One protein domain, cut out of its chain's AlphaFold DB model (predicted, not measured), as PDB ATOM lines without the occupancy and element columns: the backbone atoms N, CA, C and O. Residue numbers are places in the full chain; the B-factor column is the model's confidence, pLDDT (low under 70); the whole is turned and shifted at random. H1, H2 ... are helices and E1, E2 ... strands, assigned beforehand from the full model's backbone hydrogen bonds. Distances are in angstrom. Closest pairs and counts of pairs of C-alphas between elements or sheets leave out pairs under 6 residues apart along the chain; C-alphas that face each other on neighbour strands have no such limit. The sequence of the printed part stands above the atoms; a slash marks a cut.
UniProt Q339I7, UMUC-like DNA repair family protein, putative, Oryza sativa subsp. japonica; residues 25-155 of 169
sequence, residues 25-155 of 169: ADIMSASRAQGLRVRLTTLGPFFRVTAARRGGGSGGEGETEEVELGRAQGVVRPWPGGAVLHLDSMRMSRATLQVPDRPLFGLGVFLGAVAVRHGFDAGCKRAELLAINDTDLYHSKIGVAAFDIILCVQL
ATOM      1  N   ALA A  25       6.225 113.879 -49.338       91.19
ATOM      2  CA  ALA A  25       7.550 113.349 -49.644       91.19
ATOM      3  C   ALA A  25       8.526 113.504 -48.467       91.19
ATOM      4  O   ALA A  25       9.259 112.557 -48.177       91.19
ATOM      5  N   ASP A  26       8.485 114.640 -47.764       87.31
ATOM      6  CA  ASP A  26       9.325 114.910 -46.589       87.31
ATOM      7  C   ASP A  26       8.982 113.975 -45.428       87.31
ATOM      8  O   ASP A  26       9.861 113.391 -44.802       87.31
ATOM      9  N   ILE A  27       7.689 113.766 -45.174       87.44
ATOM     10  CA  ILE A  27       7.231 112.871 -44.103       87.44
ATOM     11  C   ILE A  27       7.658 111.429 -44.408       87.44
ATOM     12  O   ILE A  27       8.186 110.727 -43.543       87.44
ATOM     13  N   MET A  28       7.483 110.990 -45.657       90.75
ATOM     14  CA  MET A  28       7.863 109.647 -46.098       90.75
ATOM     15  C   MET A  28       9.387 109.446 -46.123       90.75
ATOM     16  O   MET A  28       9.867 108.336 -45.892       90.75
ATOM     17  N   SER A  29      10.177 110.481 -46.429       89.19
ATOM     18  CA  SER A  29      11.644 110.400 -46.399       89.19
ATOM     19  C   SER A  29      12.166 110.343 -44.964       89.19
ATOM     20  O   SER A  29      12.985 109.474 -44.654       89.19
ATOM     21  N   ALA A  30      11.615 111.171 -44.074       87.44
ATOM     22  CA  ALA A  30      11.915 111.148 -42.651       87.44
ATOM     23  C   ALA A  30      11.559 109.793 -42.021       87.44
ATOM     24  O   ALA A  30      12.363 109.250 -41.262       87.44
ATOM     25  N   SER A  31      10.425 109.180 -42.388       86.38
ATOM     26  CA  SER A  31      10.063 107.853 -41.871       86.38
ATOM     27  C   SER A  31      11.098 106.795 -42.266       86.38
ATOM     28  O   SER A  31      11.531 106.002 -41.429       86.38
ATOM     29  N   ARG A  32      11.556 106.815 -43.527       87.81
ATOM     30  CA  ARG A  32      12.571 105.879 -44.030       87.81
ATOM     31  C   ARG A  32      13.916 106.064 -43.340       87.81
ATOM     32  O   ARG A  32      14.543 105.067 -42.993       87.81
ATOM     33  N   ALA A  33      14.331 107.307 -43.088       85.44
ATOM     34  CA  ALA A  33      15.536 107.600 -42.307       85.44
ATOM     35  C   ALA A  33      15.445 107.038 -40.876       85.44
ATOM     36  O   ALA A  33      16.453 106.669 -40.276       85.44
ATOM     37  N   GLN A  34      14.226 106.903 -40.346       78.75
ATOM     38  CA  GLN A  34      13.955 106.263 -39.060       78.75
ATOM     39  C   GLN A  34      13.772 104.731 -39.145       78.75
ATOM     40  O   GLN A  34      13.414 104.094 -38.155       78.75
ATOM     41  N   GLY A  35      14.028 104.114 -40.304       81.75
ATOM     42  CA  GLY A  35      13.870 102.672 -40.513       81.75
ATOM     43  C   GLY A  35      12.413 102.209 -40.611       81.75
ATOM     44  O   GLY A  35      12.147 101.013 -40.489       81.75
ATOM     45  N   LEU A  36      11.478 103.140 -40.825       84.19
ATOM     46  CA  LEU A  36      10.051 102.877 -40.975       84.19
ATOM     47  C   LEU A  36       9.623 103.063 -42.429       84.19
ATOM     48  O   LEU A  36       9.804 104.121 -43.041       84.19
ATOM     49  N   ARG A  37       8.985 102.037 -42.977       89.19
ATOM     50  CA  ARG A  37       8.322 102.099 -44.270       89.19
ATOM     51  C   ARG A  37       6.858 102.439 -44.043       89.19
ATOM     52  O   ARG A  37       6.078 101.612 -43.585       89.19
ATOM     53  N   VAL A  38       6.510 103.689 -44.329       90.56
ATOM     54  CA  VAL A  38       5.133 104.176 -44.239       90.56
ATOM     55  C   VAL A  38       4.502 104.150 -45.624       90.56
ATOM     56  O   VAL A  38       5.152 104.465 -46.623       90.56
ATOM     57  N   ARG A  39       3.236 103.748 -45.698       93.81
ATOM     58  CA  ARG A  39       2.470 103.663 -46.938       93.81
ATOM     59  C   ARG A  39       1.078 104.232 -46.728       93.81
ATOM     60  O   ARG A  39       0.377 103.831 -45.809       93.81
ATOM     61  N   LEU A  40       0.663 105.115 -47.628       95.62
ATOM     62  CA  LEU A  40      -0.718 105.567 -47.760       95.62
ATOM     63  C   LEU A  40      -1.400 104.755 -48.869       95.62
ATOM     64  O   LEU A  40      -0.845 104.586 -49.952       95.62
ATOM     65  N   THR A  41      -2.593 104.240 -48.595       96.19
ATOM     66  CA  THR A  41      -3.458 103.551 -49.558       96.19
ATOM     67  C   THR A  41      -4.848 104.164 -49.481       96.19
ATOM     68  O   THR A  41      -5.377 104.331 -48.386       96.19
ATOM     69  N   THR A  42      -5.449 104.476 -50.621       94.94
ATOM     70  CA  THR A  42      -6.763 105.128 -50.704       94.94
ATOM     71  C   THR A  42      -7.739 104.264 -51.492       94.94
ATOM     72  O   THR A  42      -7.366 103.686 -52.513       94.94
ATOM     73  N   LEU A  43      -8.990 104.196 -51.040       94.25
ATOM     74  CA  LEU A  43     -10.102 103.563 -51.746       94.25
ATOM     75  C   LEU A  43     -11.323 104.484 -51.662       94.25
ATOM     76  O   LEU A  43     -12.039 104.509 -50.660       94.25
ATOM     77  N   GLY A  44     -11.546 105.265 -52.720       89.56
ATOM     78  CA  GLY A  44     -12.545 106.333 -52.698       89.56
ATOM     79  C   GLY A  44     -12.235 107.352 -51.590       89.56
ATOM     80  O   GLY A  44     -11.076 107.747 -51.459       89.56
ATOM     81  N   PRO A  45     -13.223 107.776 -50.781       90.00
ATOM     82  CA  PRO A  45     -12.988 108.725 -49.693       90.00
ATOM     83  C   PRO A  45     -12.233 108.104 -48.508       90.00
ATOM     84  O   PRO A  45     -11.793 108.827 -47.619       90.00
ATOM     85  N   PHE A  46     -12.098 106.777 -48.459       94.12
ATOM     86  CA  PHE A  46     -11.422 106.082 -47.373       94.12
ATOM     87  C   PHE A  46      -9.922 106.016 -47.616       94.12
ATOM     88  O   PHE A  46      -9.458 105.796 -48.738       94.12
ATOM     89  N   PHE A  47      -9.154 106.115 -46.539       94.81
ATOM     90  CA  PHE A  47      -7.715 105.937 -46.582       94.81
ATOM     91  C   PHE A  47      -7.230 105.044 -45.447       94.81
ATOM     92  O   PHE A  47      -7.826 104.937 -44.374       94.81
ATOM     93  N   ARG A  48      -6.091 104.410 -45.702       95.00
ATOM     94  CA  ARG A  48      -5.331 103.640 -44.732       95.00
ATOM     95  C   ARG A  48      -3.864 104.008 -44.846       95.00
ATOM     96  O   ARG A  48      -3.271 103.913 -45.918       95.00
ATOM     97  N   VAL A  49      -3.282 104.383 -43.721       94.19
ATOM     98  CA  VAL A  49      -1.846 104.520 -43.534       94.19
ATOM     99  C   VAL A  49      -1.351 103.278 -42.810       94.19
ATOM    100  O   VAL A  49      -1.902 102.915 -41.776       94.19
ATOM    101  N   THR A  50      -0.325 102.622 -43.328       92.50
ATOM    102  CA  THR A  50       0.378 101.545 -42.629       92.50
ATOM    103  C   THR A  50       1.824 101.945 -42.422       92.50
ATOM    104  O   THR A  50       2.414 102.640 -43.247       92.50
ATOM    105  N   ALA A  51       2.394 101.524 -41.306       89.94
ATOM    106  CA  ALA A  51       3.795 101.684 -40.994       89.94
ATOM    107  C   ALA A  51       4.353 100.315 -40.639       89.94
ATOM    108  O   ALA A  51       3.846  99.623 -39.753       89.94
ATOM    109  N   ALA A  52       5.399  99.928 -41.346       88.88
ATOM    110  CA  ALA A  52       6.024  98.639 -41.187       88.88
ATOM    111  C   ALA A  52       7.542  98.775 -41.157       88.88
ATOM    112  O   ALA A  52       8.117  99.805 -41.526       88.88
ATOM    113  N   ARG A  53       8.197  97.728 -40.673       81.94
ATOM    114  CA  ARG A  53       9.650  97.631 -40.656       81.94
ATOM    115  C   ARG A  53      10.068  96.355 -41.352       81.94
ATOM    116  O   ARG A  53       9.407  95.326 -41.272       81.94
ATOM    117  N   ARG A  54      11.210  96.438 -42.021       72.56
ATOM    118  CA  ARG A  54      11.874  95.279 -42.598       72.56
ATOM    119  C   ARG A  54      12.301  94.352 -41.454       72.56
ATOM    120  O   ARG A  54      13.115  94.768 -40.627       72.56
ATOM    121  N   GLY A  55      11.721  93.157 -41.371       61.06
ATOM    122  CA  GLY A  55      12.122  92.147 -40.399       61.06
ATOM    123  C   GLY A  55      13.549  91.689 -40.688       61.06
ATOM    124  O   GLY A  55      13.870  91.309 -41.811       61.06
ATOM    125  N   GLY A  56      14.423  91.776 -39.687       50.12
ATOM    126  CA  GLY A  56      15.700  91.073 -39.696       50.12
ATOM    127  C   GLY A  56      15.476  89.707 -39.067       50.12
ATOM    128  O   GLY A  56      15.489  89.599 -37.845       50.12
ATOM    129  N   GLY A  57      15.214  88.688 -39.884       47.28
ATOM    130  CA  GLY A  57      15.198  87.311 -39.407       47.28
ATOM    131  C   GLY A  57      16.590  86.937 -38.899       47.28
ATOM    132  O   GLY A  57      17.553  86.921 -39.662       47.28
ATOM    133  N   SER A  58      16.709  86.661 -37.601       48.31
ATOM    134  CA  SER A  58      17.863  85.949 -37.055       48.31
ATOM    135  C   SER A  58      17.755  84.483 -37.479       48.31
ATOM    136  O   SER A  58      17.194  83.672 -36.750       48.31
ATOM    137  N   GLY A  59      18.294  84.162 -38.656       47.28
ATOM    138  CA  GLY A  59      18.482  82.792 -39.137       47.28
ATOM    139  C   GLY A  59      17.571  82.411 -40.303       47.28
ATOM    140  O   GLY A  59      16.352  82.426 -40.176       47.28
ATOM    141  N   GLY A  60      18.192  82.007 -41.413       45.75
ATOM    142  CA  GLY A  60      17.525  81.388 -42.560       45.75
ATOM    143  C   GLY A  60      17.320  82.337 -43.737       45.75
ATOM    144  O   GLY A  60      16.721  83.399 -43.610       45.75
ATOM    145  N   GLU A  61      17.864  81.946 -44.884       50.03
ATOM    146  CA  GLU A  61      17.786  82.654 -46.156       50.03
ATOM    147  C   GLU A  61      16.332  82.838 -46.625       50.03
ATOM    148  O   GLU A  61      15.543  81.901 -46.606       50.03
ATOM    149  N   GLY A  62      16.025  84.040 -47.126       52.25
ATOM    150  CA  GLY A  62      14.999  84.224 -48.153       52.25
ATOM    151  C   GLY A  62      13.548  84.336 -47.692       52.25
ATOM    152  O   GLY A  62      12.745  83.487 -48.027       52.25
ATOM    153  N   GLU A  63      13.186  85.433 -47.030       46.97
ATOM    154  CA  GLU A  63      12.029  86.259 -47.411       46.97
ATOM    155  C   GLU A  63      12.130  87.543 -46.586       46.97
ATOM    156  O   GLU A  63      12.275  87.505 -45.364       46.97
ATOM    157  N   THR A  64      12.131  88.711 -47.228       57.03
ATOM    158  CA  THR A  64      12.207  89.952 -46.459       57.03
ATOM    159  C   THR A  64      10.831  90.303 -45.897       57.03
ATOM    160  O   THR A  64      10.144  91.162 -46.448       57.03
ATOM    161  N   GLU A  65      10.409  89.619 -44.837       67.31
ATOM    162  CA  GLU A  65       9.076  89.804 -44.274       67.31
ATOM    163  C   GLU A  65       8.941  91.219 -43.677       67.31
ATOM    164  O   GLU A  65       9.712  91.654 -42.814       67.31
ATOM    165  N   GLU A  66       7.998  91.993 -44.214       74.19
ATOM    166  CA  GLU A  66       7.682  93.334 -43.736       74.19
ATOM    167  C   GLU A  66       6.691  93.215 -42.576       74.19
ATOM    168  O   GLU A  66       5.533  92.841 -42.753       74.19
ATOM    169  N   VAL A  67       7.156  93.529 -41.367       82.62
ATOM    170  CA  VAL A  67       6.354  93.414 -40.149       82.62
ATOM    171  C   VAL A  67       5.593  94.717 -39.935       82.62
ATOM    172  O   VAL A  67       6.198  95.765 -39.689       82.62
ATOM    173  N   GLU A  68       4.261  94.666 -40.016       85.44
ATOM    174  CA  GLU A  68       3.402  95.819 -39.727       85.44
ATOM    175  C   GLU A  68       3.492  96.189 -38.241       85.44
ATOM    176  O   GLU A  68       3.132  95.416 -37.348       85.44
ATOM    177  N   LEU A  69       3.967  97.402 -37.973       84.44
ATOM    178  CA  LEU A  69       4.102  97.954 -36.629       84.44
ATOM    179  C   LEU A  69       2.872  98.766 -36.239       84.44
ATOM    180  O   LEU A  69       2.489  98.809 -35.078       84.44
ATOM    181  N   GLY A  70       2.203  99.394 -37.199       85.69
ATOM    182  CA  GLY A  70       0.989 100.131 -36.901       85.69
ATOM    183  C   GLY A  70       0.237 100.568 -38.137       85.69
ATOM    184  O   GLY A  70       0.759 100.584 -39.251       85.69
ATOM    185  N   ARG A  71      -1.013 100.959 -37.915       89.56
ATOM    186  CA  ARG A  71      -1.893 101.459 -38.961       89.56
ATOM    187  C   ARG A  71      -2.795 102.566 -38.451       89.56
ATOM    188  O   ARG A  71      -3.193 102.566 -37.289       89.56
ATOM    189  N   ALA A  72      -3.152 103.468 -39.350       90.12
ATOM    190  CA  ALA A  72      -4.179 104.471 -39.161       90.12
ATOM    191  C   ALA A  72      -5.185 104.391 -40.314       90.12
ATOM    192  O   ALA A  72      -4.805 104.136 -41.454       90.12
ATOM    193  N   GLN A  73      -6.469 104.560 -40.035       92.00
ATOM    194  CA  GLN A  73      -7.534 104.534 -41.033       92.00
ATOM    195  C   GLN A  73      -8.481 105.691 -40.786       92.00
ATOM    196  O   GLN A  73      -8.709 106.073 -39.638       92.00
ATOM    197  N   GLY A  74      -9.047 106.204 -41.866       91.38
ATOM    198  CA  GLY A  74     -10.047 107.245 -41.794       91.38
ATOM    199  C   GLY A  74     -10.741 107.462 -43.124       91.38
ATOM    200  O   GLY A  74     -10.556 106.717 -44.093       91.38
ATOM    201  N   VAL A  75     -11.512 108.536 -43.169       92.88
ATOM    202  CA  VAL A  75     -12.281 108.957 -44.326       92.88
ATOM    203  C   VAL A  75     -12.170 110.467 -44.515       92.88
ATOM    204  O   VAL A  75     -12.229 111.243 -43.565       92.88
ATOM    205  N   VAL A  76     -12.022 110.901 -45.759       92.56
ATOM    206  CA  VAL A  76     -12.188 112.296 -46.161       92.56
ATOM    207  C   VAL A  76     -13.631 112.475 -46.612       92.56
ATOM    208  O   VAL A  76     -14.029 111.973 -47.663       92.56
ATOM    209  N   ARG A  77     -14.444 113.164 -45.805       87.75
ATOM    210  CA  ARG A  77     -15.858 113.405 -46.118       87.75
ATOM    211  C   ARG A  77     -16.052 114.809 -46.692       87.75
ATOM    212  O   ARG A  77     -15.596 115.774 -46.078       87.75
ATOM    213  N   PRO A  78     -16.752 114.962 -47.828       83.19
ATOM    214  CA  PRO A  78     -17.175 116.278 -48.284       83.19
ATOM    215  C   PRO A  78     -18.222 116.843 -47.312       83.19
ATOM    216  O   PRO A  78     -19.177 116.151 -46.958       83.19
ATOM    217  N   TRP A  79     -18.051 118.093 -46.879       76.81
ATOM    218  CA  TRP A  79     -18.989 118.797 -46.002       76.81
ATOM    219  C   TRP A  79     -19.273 120.209 -46.542       76.81
ATOM    220  O   TRP A  79     -18.394 120.809 -47.176       76.81
ATOM    221  N   PRO A  80     -20.471 120.783 -46.317       70.38
ATOM    222  CA  PRO A  80     -20.727 122.185 -46.639       70.38
ATOM    223  C   PRO A  80     -19.712 123.101 -45.931       70.38
ATOM    224  O   PRO A  80     -19.682 123.180 -44.705       70.38
ATOM    225  N   GLY A  81     -18.848 123.774 -46.700       70.12
ATOM    226  CA  GLY A  81     -17.778 124.647 -46.183       70.12
ATOM    227  C   GLY A  81     -16.343 124.102 -46.312       70.12
ATOM    228  O   GLY A  81     -15.381 124.851 -46.088       70.12
ATOM    229  N   GLY A  82     -16.179 122.845 -46.738       75.00
ATOM    230  CA  GLY A  82     -14.888 122.205 -47.019       75.00
ATOM    231  C   GLY A  82     -14.888 120.719 -46.663       75.00
ATOM    232  O   GLY A  82     -15.764 120.253 -45.943       75.00
ATOM    233  N   ALA A  83     -13.907 119.960 -47.152       82.50
ATOM    234  CA  ALA A  83     -13.759 118.569 -46.733       82.50
ATOM    235  C   ALA A  83     -13.349 118.483 -45.249       82.50
ATOM    236  O   ALA A  83     -12.682 119.374 -44.708       82.50
ATOM    237  N   VAL A  84     -13.760 117.403 -44.589       86.88
ATOM    238  CA  VAL A  84     -13.375 117.076 -43.215       86.88
ATOM    239  C   VAL A  84     -12.648 115.741 -43.237       86.88
ATOM    240  O   VAL A  84     -13.152 114.754 -43.774       86.88
ATOM    241  N   LEU A  85     -11.447 115.720 -42.664       89.81
ATOM    242  CA  LEU A  85     -10.717 114.488 -42.405       89.81
ATOM    243  C   LEU A  85     -11.277 113.878 -41.123       89.81
ATOM    244  O   LEU A  85     -11.227 114.518 -40.081       89.81
ATOM    245  N   HIS A  86     -11.769 112.651 -41.177       88.81
ATOM    246  CA  HIS A  86     -12.204 111.917 -39.999       88.81
ATOM    247  C   HIS A  86     -11.294 110.701 -39.826       88.81
ATOM    248  O   HIS A  86     -11.219 109.845 -40.705       88.81
ATOM    249  N   LEU A  87     -10.533 110.660 -38.737       87.38
ATOM    250  CA  LEU A  87      -9.604 109.586 -38.423       87.38
ATOM    251  C   LEU A  87     -10.279 108.603 -37.464       87.38
ATOM    252  O   LEU A  87     -10.393 108.868 -36.268       87.38
ATOM    253  N   ASP A  88     -10.706 107.469 -38.019       83.38
ATOM    254  CA  ASP A  88     -11.514 106.460 -37.332       83.38
ATOM    255  C   ASP A  88     -10.703 105.620 -36.345       83.38
ATOM    256  O   ASP A  88     -11.174 105.245 -35.275       83.38
ATOM    257  N   SER A  89      -9.490 105.222 -36.738       80.75
ATOM    258  CA  SER A  89      -8.676 104.321 -35.923       80.75
ATOM    259  C   SER A  89      -7.194 104.551 -36.137       80.75
ATOM    260  O   SER A  89      -6.736 104.688 -37.267       80.75
ATOM    261  N   MET A  90      -6.430 104.504 -35.051       84.88
ATOM    262  CA  MET A  90      -4.981 104.360 -35.076       84.88
ATOM    263  C   MET A  90      -4.607 103.247 -34.099       84.88
ATOM    264  O   MET A  90      -5.006 103.278 -32.940       84.88
ATOM    265  N   ARG A  91      -3.909 102.213 -34.573       80.19
ATOM    266  CA  ARG A  91      -3.578 101.021 -33.780       80.19
ATOM    267  C   ARG A  91      -2.140 100.605 -34.025       80.19
ATOM    268  O   ARG A  91      -1.729 100.495 -35.179       80.19
ATOM    269  N   MET A  92      -1.405 100.342 -32.951       79.88
ATOM    270  CA  MET A  92      -0.065  99.757 -33.009       79.88
ATOM    271  C   MET A  92      -0.161  98.246 -32.784       79.88
ATOM    272  O   MET A  92      -0.983  97.778 -31.993       79.88
ATOM    273  N   SER A  93       0.657  97.469 -33.485       77.12
ATOM    274  CA  SER A  93       0.753  96.025 -33.295       77.12
ATOM    275  C   SER A  93       1.679  95.702 -32.119       77.12
ATOM    276  O   SER A  93       2.536  96.505 -31.728       77.12
ATOM    277  N   ARG A  94       1.553  94.488 -31.564       67.62
ATOM    278  CA  ARG A  94       2.466  93.994 -30.517       67.62
ATOM    279  C   ARG A  94       3.918  93.897 -30.992       67.62
ATOM    280  O   ARG A  94       4.813  93.948 -30.154       67.62
ATOM    281  N   ALA A  95       4.159  93.815 -32.303       68.06
ATOM    282  CA  ALA A  95       5.510  93.820 -32.861       68.06
ATOM    283  C   ALA A  95       6.257  95.126 -32.552       68.06
ATOM    284  O   ALA A  95       7.477  95.118 -32.430       68.06
ATOM    285  N   THR A  96       5.542  96.233 -32.317       64.56
ATOM    286  CA  THR A  96       6.162  97.500 -31.901       64.56
ATOM    287  C   THR A  96       6.858  97.414 -30.542       64.56
ATOM    288  O   THR A  96       7.841  98.111 -30.323       64.56
ATOM    289  N   LEU A  97       6.399  96.538 -29.638       64.88
ATOM    290  CA  LEU A  97       7.041  96.313 -28.333       64.88
ATOM    291  C   LEU A  97       8.366  95.552 -28.452       64.88
ATOM    292  O   LEU A  97       9.178  95.582 -27.537       64.88
ATOM    293  N   GLN A  98       8.575  94.864 -29.576       64.25
ATOM    294  CA  GLN A  98       9.781  94.088 -29.856       64.25
ATOM    295  C   GLN A  98      10.835  94.920 -30.598       64.25
ATOM    296  O   GLN A  98      11.858  94.380 -31.004       64.25
ATOM    297  N   VAL A  99      10.591  96.222 -30.806       64.50
ATOM    298  CA  VAL A  99      11.530  97.131 -31.466       64.50
ATOM    299  C   VAL A  99      12.527  97.670 -30.431       64.50
ATOM    300  O   VAL A  99      12.128  98.464 -29.579       64.50
ATOM    301  N   PRO A 100      13.821  97.302 -30.505       56.66
ATOM    302  CA  PRO A 100      14.837  97.838 -29.603       56.66
ATOM    303  C   PRO A 100      15.087  99.327 -29.889       56.66
ATOM    304  O   PRO A 100      15.070  99.753 -31.050       56.66
ATOM    305  N   ASP A 101      15.330 100.105 -28.833       58.12
ATOM    306  CA  ASP A 101      15.869 101.477 -28.861       58.12
ATOM    307  C   ASP A 101      15.093 102.549 -29.645       58.12
ATOM    308  O   ASP A 101      15.650 103.606 -29.947       58.12
ATOM    309  N   ARG A 102      13.804 102.351 -29.971       59.19
ATOM    310  CA  ARG A 102      12.995 103.419 -30.590       59.19
ATOM    311  C   ARG A 102      11.671 103.651 -29.871       59.19
ATOM    312  O   ARG A 102      10.881 102.717 -29.737       59.19
ATOM    313  N   PRO A 103      11.386 104.890 -29.433       54.56
ATOM    314  CA  PRO A 103      10.147 105.181 -28.736       54.56
ATOM    315  C   PRO A 103       8.953 104.986 -29.677       54.56
ATOM    316  O   PRO A 103       8.940 105.501 -30.799       54.56
ATOM    317  N   LEU A 104       7.912 104.310 -29.175       55.22
ATOM    318  CA  LEU A 104       6.574 104.193 -29.786       55.22
ATOM    319  C   LEU A 104       6.044 105.544 -30.300       55.22
ATOM    320  O   LEU A 104       5.296 105.607 -31.277       55.22
ATOM    321  N   PHE A 105       6.490 106.624 -29.657       57.69
ATOM    322  CA  PHE A 105       6.187 108.007 -29.984       57.69
ATOM    323  C   PHE A 105       6.496 108.373 -31.447       57.69
ATOM    324  O   PHE A 105       5.682 109.028 -32.090       57.69
ATOM    325  N   GLY A 106       7.603 107.892 -32.028       68.25
ATOM    326  CA  GLY A 106       7.950 108.210 -33.420       68.25
ATOM    327  C   GLY A 106       6.990 107.590 -34.442       68.25
ATOM    328  O   GLY A 106       6.655 108.213 -35.447       68.25
ATOM    329  N   LEU A 107       6.497 106.378 -34.169       76.69
ATOM    330  CA  LEU A 107       5.603 105.648 -35.070       76.69
ATOM    331  C   LEU A 107       4.222 106.311 -35.168       76.69
ATOM    332  O   LEU A 107       3.712 106.517 -36.272       76.69
ATOM    333  N   GLY A 108       3.643 106.674 -34.018       79.06
ATOM    334  CA  GLY A 108       2.360 107.379 -33.956       79.06
ATOM    335  C   GLY A 108       2.415 108.738 -34.656       79.06
ATOM    336  O   GLY A 108       1.505 109.074 -35.411       79.06
ATOM    337  N   VAL A 109       3.524 109.471 -34.493       83.06
ATOM    338  CA  VAL A 109       3.749 110.755 -35.172       83.06
ATOM    339  C   VAL A 109       3.764 110.588 -36.689       83.06
ATOM    340  O   VAL A 109       3.084 111.346 -37.371       83.06
ATOM    341  N   PHE A 110       4.457 109.586 -37.243       85.56
ATOM    342  CA  PHE A 110       4.458 109.379 -38.697       85.56
ATOM    343  C   PHE A 110       3.084 108.983 -39.244       85.56
ATOM    344  O   PHE A 110       2.664 109.508 -40.275       85.56
ATOM    345  N   LEU A 111       2.364 108.090 -38.560       86.88
ATOM    346  CA  LEU A 111       1.016 107.694 -38.974       86.88
ATOM    347  C   LEU A 111       0.045 108.883 -38.940       86.88
ATOM    348  O   LEU A 111      -0.704 109.090 -39.896       86.88
ATOM    349  N   GLY A 112       0.098 109.685 -37.875       86.44
ATOM    350  CA  GLY A 112      -0.697 110.903 -37.734       86.44
ATOM    351  C   GLY A 112      -0.325 111.968 -38.762       86.44
ATOM    352  O   GLY A 112      -1.208 112.513 -39.417       86.44
ATOM    353  N   ALA A 113       0.970 112.216 -38.970       88.88
ATOM    354  CA  ALA A 113       1.463 113.199 -39.931       88.88
ATOM    355  C   ALA A 113       1.036 112.855 -41.363       88.88
ATOM    356  O   ALA A 113       0.553 113.731 -42.076       88.88
ATOM    357  N   VAL A 114       1.145 111.586 -41.775       91.69
ATOM    358  CA  VAL A 114       0.679 111.153 -43.101       91.69
ATOM    359  C   VAL A 114      -0.838 111.285 -43.227       91.69
ATOM    360  O   VAL A 114      -1.311 111.774 -44.250       91.69
ATOM    361  N   ALA A 115      -1.611 110.903 -42.206       91.31
ATOM    362  CA  ALA A 115      -3.068 111.037 -42.235       91.31
ATOM    363  C   ALA A 115      -3.513 112.506 -42.337       91.31
ATOM    364  O   ALA A 115      -4.326 112.858 -43.192       91.31
ATOM    365  N   VAL A 116      -2.936 113.379 -41.509       89.75
ATOM    366  CA  VAL A 116      -3.214 114.820 -41.520       89.75
ATOM    367  C   VAL A 116      -2.785 115.448 -42.839       89.75
ATOM    368  O   VAL A 116      -3.560 116.197 -43.433       89.75
ATOM    369  N   ARG A 117      -1.589 115.113 -43.341       92.06
ATOM    370  CA  ARG A 117      -1.109 115.626 -44.627       92.06
ATOM    371  C   ARG A 117      -1.998 115.174 -45.779       92.06
ATOM    372  O   ARG A 117      -2.296 115.981 -46.650       92.06
ATOM    373  N   HIS A 118      -2.472 113.930 -45.758       92.56
ATOM    374  CA  HIS A 118      -3.430 113.440 -46.744       92.56
ATOM    375  C   HIS A 118      -4.732 114.253 -46.730       92.56
ATOM    376  O   HIS A 118      -5.208 114.653 -47.789       92.56
ATOM    377  N   GLY A 119      -5.270 114.561 -45.544       89.94
ATOM    378  CA  GLY A 119      -6.423 115.454 -45.411       89.94
ATOM    379  C   GLY A 119      -6.137 116.866 -45.925       89.94
ATOM    380  O   GLY A 119      -6.947 117.426 -46.656       89.94
ATOM    381  N   PHE A 120      -4.974 117.430 -45.594       88.75
ATOM    382  CA  PHE A 120      -4.556 118.746 -46.080       88.75
ATOM    383  C   PHE A 120      -4.482 118.792 -47.615       88.75
ATOM    384  O   PHE A 120      -5.060 119.688 -48.227       88.75
ATOM    385  N   ASP A 121      -3.848 117.796 -48.241       89.38
ATOM    386  CA  ASP A 121      -3.741 117.686 -49.702       89.38
ATOM    387  C   ASP A 121      -5.109 117.460 -50.373       89.38
ATOM    388  O   ASP A 121      -5.322 117.883 -51.506       89.38
ATOM    389  N   ALA A 122      -6.063 116.853 -49.660       87.69
ATOM    390  CA  ALA A 122      -7.453 116.712 -50.094       87.69
ATOM    391  C   ALA A 122      -8.308 117.982 -49.873       87.69
ATOM    392  O   ALA A 122      -9.506 117.979 -50.161       87.69
ATOM    393  N   GLY A 123      -7.721 119.071 -49.364       85.62
ATOM    394  CA  GLY A 123      -8.413 120.336 -49.112       85.62
ATOM    395  C   GLY A 123      -9.229 120.362 -47.817       85.62
ATOM    396  O   GLY A 123     -10.116 121.210 -47.661       85.62
ATOM    397  N   CYS A 124      -8.958 119.451 -46.879       85.00
ATOM    398  CA  CYS A 124      -9.615 119.465 -45.580       85.00
ATOM    399  C   CYS A 124      -9.170 120.674 -44.755       85.00
ATOM    400  O   CYS A 124      -7.981 120.950 -44.606       85.00
ATOM    401  N   LYS A 125     -10.135 121.376 -44.153       81.69
ATOM    402  CA  LYS A 125      -9.851 122.482 -43.214       81.69
ATOM    403  C   LYS A 125      -9.829 122.021 -41.760       81.69
ATOM    404  O   LYS A 125      -9.182 122.651 -40.928       81.69
ATOM    405  N   ARG A 126     -10.518 120.913 -41.492       80.81
ATOM    406  CA  ARG A 126     -10.726 120.316 -40.177       80.81
ATOM    407  C   ARG A 126     -10.350 118.842 -40.226       80.81
ATOM    408  O   ARG A 126     -10.697 118.149 -41.187       80.81
ATOM    409  N   ALA A 127      -9.672 118.386 -39.182       81.50
ATOM    410  CA  ALA A 127      -9.455 116.982 -38.892       81.50
ATOM    411  C   ALA A 127     -10.117 116.623 -37.559       81.50
ATOM    412  O   ALA A 127      -9.957 117.340 -36.575       81.50
ATOM    413  N   GLU A 128     -10.850 115.521 -37.532       82.56
ATOM    414  CA  GLU A 128     -11.492 114.949 -36.355       82.56
ATOM    415  C   GLU A 128     -10.825 113.614 -36.060       82.56
ATOM    416  O   GLU A 128     -10.787 112.742 -36.925       82.56
ATOM    417  N   LEU A 129     -10.259 113.458 -34.868       77.75
ATOM    418  CA  LEU A 129      -9.615 112.222 -34.447       77.75
ATOM    419  C   LEU A 129     -10.454 111.590 -33.337       77.75
ATOM    420  O   LEU A 129     -10.639 112.203 -32.283       77.75
ATOM    421  N   LEU A 130     -10.938 110.369 -33.569       65.31
ATOM    422  CA  LEU A 130     -11.595 109.570 -32.536       65.31
ATOM    423  C   LEU A 130     -10.523 108.982 -31.610       65.31
ATOM    424  O   LEU A 130      -9.839 108.020 -31.963       65.31
ATOM    425  N   ALA A 131     -10.350 109.565 -30.424       55.81
ATOM    426  CA  ALA A 131      -9.420 109.059 -29.419       55.81
ATOM    427  C   ALA A 131     -10.160 108.154 -28.428       55.81
ATOM    428  O   ALA A 131     -10.456 108.558 -27.308       55.81
ATOM    429  N   ILE A 132     -10.525 106.942 -28.861       46.06
ATOM    430  CA  ILE A 132     -11.222 105.983 -27.992       46.06
ATOM    431  C   ILE A 132     -10.808 104.561 -28.346       46.06
ATOM    432  O   ILE A 132     -11.350 103.946 -29.262       46.06
ATOM    433  N   ASN A 133      -9.812 104.055 -27.627       50.59
ATOM    434  CA  ASN A 133      -9.867 102.747 -26.973       50.59
ATOM    435  C   ASN A 133      -8.553 102.543 -26.208       50.59
ATOM    436  O   ASN A 133      -7.730 101.710 -26.594       50.59
ATOM    437  N   ASP A 134      -8.341 103.336 -25.159       46.31
ATOM    438  CA  ASP A 134      -7.288 103.055 -24.192       46.31
ATOM    439  C   ASP A 134      -7.881 102.178 -23.090       46.31
ATOM    440  O   ASP A 134      -8.818 102.548 -22.388       46.31
ATOM    441  N   THR A 135      -7.340 100.973 -22.950       45.72
ATOM    442  CA  THR A 135      -7.462 100.190 -21.721       45.72
ATOM    443  C   THR A 135      -6.982 101.050 -20.540       45.72
ATOM    444  O   THR A 135      -6.072 101.864 -20.714       45.72
ATOM    445  N   ASP A 136      -7.509 100.829 -19.328       49.94
ATOM    446  CA  ASP A 136      -7.273 101.644 -18.109       49.94
ATOM    447  C   ASP A 136      -5.807 101.993 -17.773       49.94
ATOM    448  O   ASP A 136      -5.520 102.927 -17.023       49.94
ATOM    449  N   LEU A 137      -4.858 101.274 -18.366       44.75
ATOM    450  CA  LEU A 137      -3.418 101.479 -18.250       44.75
ATOM    451  C   LEU A 137      -2.927 102.857 -18.741       44.75
ATOM    452  O   LEU A 137      -1.925 103.342 -18.215       44.75
ATOM    453  N   TYR A 138      -3.611 103.510 -19.689       42.97
ATOM    454  CA  TYR A 138      -3.233 104.851 -20.175       42.97
ATOM    455  C   TYR A 138      -4.033 105.996 -19.527       42.97
ATOM    456  O   TYR A 138      -3.532 107.119 -19.472       42.97
ATOM    457  N   HIS A 139      -5.192 105.725 -18.912       39.75
ATOM    458  CA  HIS A 139      -6.000 106.740 -18.211       39.75
ATOM    459  C   HIS A 139      -5.246 107.427 -17.057       39.75
ATOM    460  O   HIS A 139      -5.386 108.630 -16.834       39.75
ATOM    461  N   SER A 140      -4.379 106.691 -16.358       38.53
ATOM    462  CA  SER A 140      -3.630 107.208 -15.202       38.53
ATOM    463  C   SER A 140      -2.500 108.185 -15.554       38.53
ATOM    464  O   SER A 140      -2.081 108.957 -14.695       38.53
ATOM    465  N   LYS A 141      -2.003 108.186 -16.801       42.47
ATOM    466  CA  LYS A 141      -0.865 109.032 -17.212       42.47
ATOM    467  C   LYS A 141      -1.266 110.315 -17.930       42.47
ATOM    468  O   LYS A 141      -0.448 111.225 -18.010       42.47
ATOM    469  N   ILE A 142      -2.495 110.386 -18.440       39.59
ATOM    470  CA  ILE A 142      -2.962 111.518 -19.253       39.59
ATOM    471  C   ILE A 142      -4.000 112.365 -18.493       39.59
ATOM    472  O   ILE A 142      -4.297 113.477 -18.906       39.59
ATOM    473  N   GLY A 143      -4.502 111.901 -17.340       35.47
ATOM    474  CA  GLY A 143      -5.370 112.703 -16.469       35.47
ATOM    475  C   GLY A 143      -6.711 113.085 -17.102       35.47
ATOM    476  O   GLY A 143      -7.297 114.093 -16.715       35.47
ATOM    477  N   VAL A 144      -7.194 112.310 -18.078       34.44
ATOM    478  CA  VAL A 144      -8.470 112.570 -18.753       34.44
ATOM    479  C   VAL A 144      -9.400 111.377 -18.564       34.44
ATOM    480  O   VAL A 144      -9.036 110.240 -18.856       34.44
ATOM    481  N   ALA A 145     -10.584 111.651 -18.019       30.61
ATOM    482  CA  ALA A 145     -11.626 110.663 -17.786       30.61
ATOM    483  C   ALA A 145     -12.204 110.145 -19.112       30.61
ATOM    484  O   ALA A 145     -12.389 110.904 -20.062       30.61
ATOM    485  N   ALA A 146     -12.498 108.847 -19.132       33.94
ATOM    486  CA  ALA A 146     -13.056 108.104 -20.251       33.94
ATOM    487  C   ALA A 146     -14.451 108.611 -20.657       33.94
ATOM    488  O   ALA A 146     -15.452 108.172 -20.103       33.94
ATOM    489  N   PHE A 147     -14.512 109.518 -21.628       26.62
ATOM    490  CA  PHE A 147     -15.686 109.818 -22.453       26.62
ATOM    491  C   PHE A 147     -15.181 110.334 -23.798       26.62
ATOM    492  O   PHE A 147     -14.220 111.094 -23.815       26.62
ATOM    493  N   ASP A 148     -15.797 109.898 -24.897       35.56
ATOM    494  CA  ASP A 148     -15.436 110.186 -26.286       35.56
ATOM    495  C   ASP A 148     -14.707 111.527 -26.516       35.56
ATOM    496  O   ASP A 148     -15.328 112.579 -26.686       35.56
ATOM    497  N   ILE A 149     -13.369 111.502 -26.557       35.69
ATOM    498  CA  ILE A 149     -12.569 112.690 -26.867       35.69
ATOM    499  C   ILE A 149     -12.428 112.758 -28.388       35.69
ATOM    500  O   ILE A 149     -11.587 112.085 -28.985       35.69
ATOM    501  N   ILE A 150     -13.247 113.589 -29.032       38.59
ATOM    502  CA  ILE A 150     -12.998 114.014 -30.413       38.59
ATOM    503  C   ILE A 150     -11.930 115.107 -30.361       38.59
ATOM    504  O   ILE A 150     -12.222 116.260 -30.038       38.59
ATOM    505  N   LEU A 151     -10.683 114.764 -30.686       42.50
ATOM    506  CA  LEU A 151      -9.631 115.765 -30.854       42.50
ATOM    507  C   LEU A 151      -9.812 116.424 -32.229       42.50
ATOM    508  O   LEU A 151      -9.562 115.805 -33.264       42.50
ATOM    509  N   CYS A 152     -10.268 117.677 -32.246       38.56
ATOM    510  CA  CYS A 152     -10.346 118.475 -33.466       38.56
ATOM    511  C   CYS A 152      -9.029 119.223 -33.692       38.56
ATOM    512  O   CYS A 152      -8.674 120.111 -32.919       38.56
ATOM    513  N   VAL A 153      -8.327 118.905 -34.780       47.84
ATOM    514  CA  VAL A 153      -7.156 119.665 -35.235       47.84
ATOM    515  C   VAL A 153      -7.585 120.537 -36.416       47.84
ATOM    516  O   VAL A 153      -8.006 120.033 -37.459       47.84
ATOM    517  N   GLN A 154      -7.507 121.860 -36.255       41.59
ATOM    518  CA  GLN A 154      -7.764 122.808 -37.342       41.59
ATOM    519  C   GLN A 154      -6.503 122.944 -38.204       41.59
ATOM    520  O   GLN A 154      -5.443 123.312 -37.702       41.59
ATOM    521  N   LEU A 155      -6.617 122.667 -39.504       49.66
ATOM    522  CA  LEU A 155      -5.476 122.615 -40.429       49.66
ATOM    523  C   LEU A 155      -5.107 123.983 -41.029       49.66
ATOM    524  O   LEU A 155      -4.103 124.100 -41.721       49.66
TER     525      LEU A 155
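What this domain is: This is residues 25 to 155 of the 169 residues of the protein "UMUC-like DNA repair family protein, putative" of Oryza sativa subsp. japonica (UniProt Q339I7). What does the model look like? One twisted sheet of six strands curls round one long helix, H3, with the shorter H1 beside H3 on the same face. At one end of the longest axis lies the loop of residues 55 to 65 and at the other the turn at Pro 80, while residues 137 to 145, with H4, stick out beyond E5 and E6. What is it made of, and how large is it? The printed part has 131 residues, with four named helices and six named strands in the chain order H1 E1 E2 E3 E4 H2 H3 E5 H4 E6, of mixed class. The sheet is mixed, in the order E1, E2, E3, E4, E5, E6; E4 and E5 are parallel and the other neighbours antiparallel. By its radius of gyration of 16.3 A the whole is compact, yet its outline is elongated, spanning 56 by 36 by 22 A.

Where its parts are: Where are the strands? E3, residues 66 to 79, is the longest at 36.9 A and bends by 68 degrees at residue 69; beside it are E2, residues 46 to 54, 26.1 A long, and E4, residues 82 to 92, 30.3 A long. E1 is residues 37 to 43, 19.9 A, and E5 is residues 124 to 131, 19.2 A. E6 is residues 149 to 154, 15.3 A, and ends with C-alpha 154 at (-7.764, 122.808, -37.342). Where are the helices? H3, residues 104 to 121, is 26.2 A long and begins with C-alpha 104 at (6.574, 104.193, -29.786). H1, residues 25 to 33, is 12.3 A long and begins with C-alpha 25 at (7.550, 113.349, -49.644). H2 is residues 94 to 98 and H4 is residues 139 to 142.

How they stand to each other: How is the sheet joined? E1, E2, E3 and E4 form a meander, each strand the antiparallel neighbour of the one before, with N 39 and O 50 at 2.8 A, N 49 and O 72 at 2.7 A, and N 73 and O 89 at 2.8 A, within hydrogen-bond range. Parallel E4 and E5 have N 87 and O 128 at 2.8 A and, with H2 and H3 between them, make a strand-helix-strand unit with a right-handed crossover; antiparallel E5 and E6 have N 129 and O 151 at 2.9 A. What do the helices do? H1 and H3 are on the same face, giving two layers, helices on one face of a sheet; the closest C-alphas of H3 and E3 are those of Ala 72 and Leu 111, 6.1 A apart. H3 touches H1 with residues 110 to 114 alone, at a shallow tilt of 16 degrees, opposite ways, the closest C-alphas being those of Ser 31 and Phe 110, 6.6 A apart. H2 is on the sheet over E3, with the closest C-alphas, those of Leu 69 and Thr 96, 5.2 A apart, while H4 is not on it. Are the helix backbones complete? In H1 and H3 every O i to N i+4 pair is within hydrogen-bond range; H2 has 0 of 1 but 2 of 2 O i to N i+3 pairs, and H4 is too short for an O i to N i+4 pair.

The domain as a whole: How far does it reach? The two C-alphas farthest apart, those of Gly 59 and Pro 80, are 56.1 A apart. Is the backbone continuous? The printed part has no cut, and the link from E2 to E3, with 11 residues, is long. Where is confidence low? The mean pLDDT of the printed part is 72.3, and residues 55 to 65, 94 to 106 and 130 to 155 are under 70.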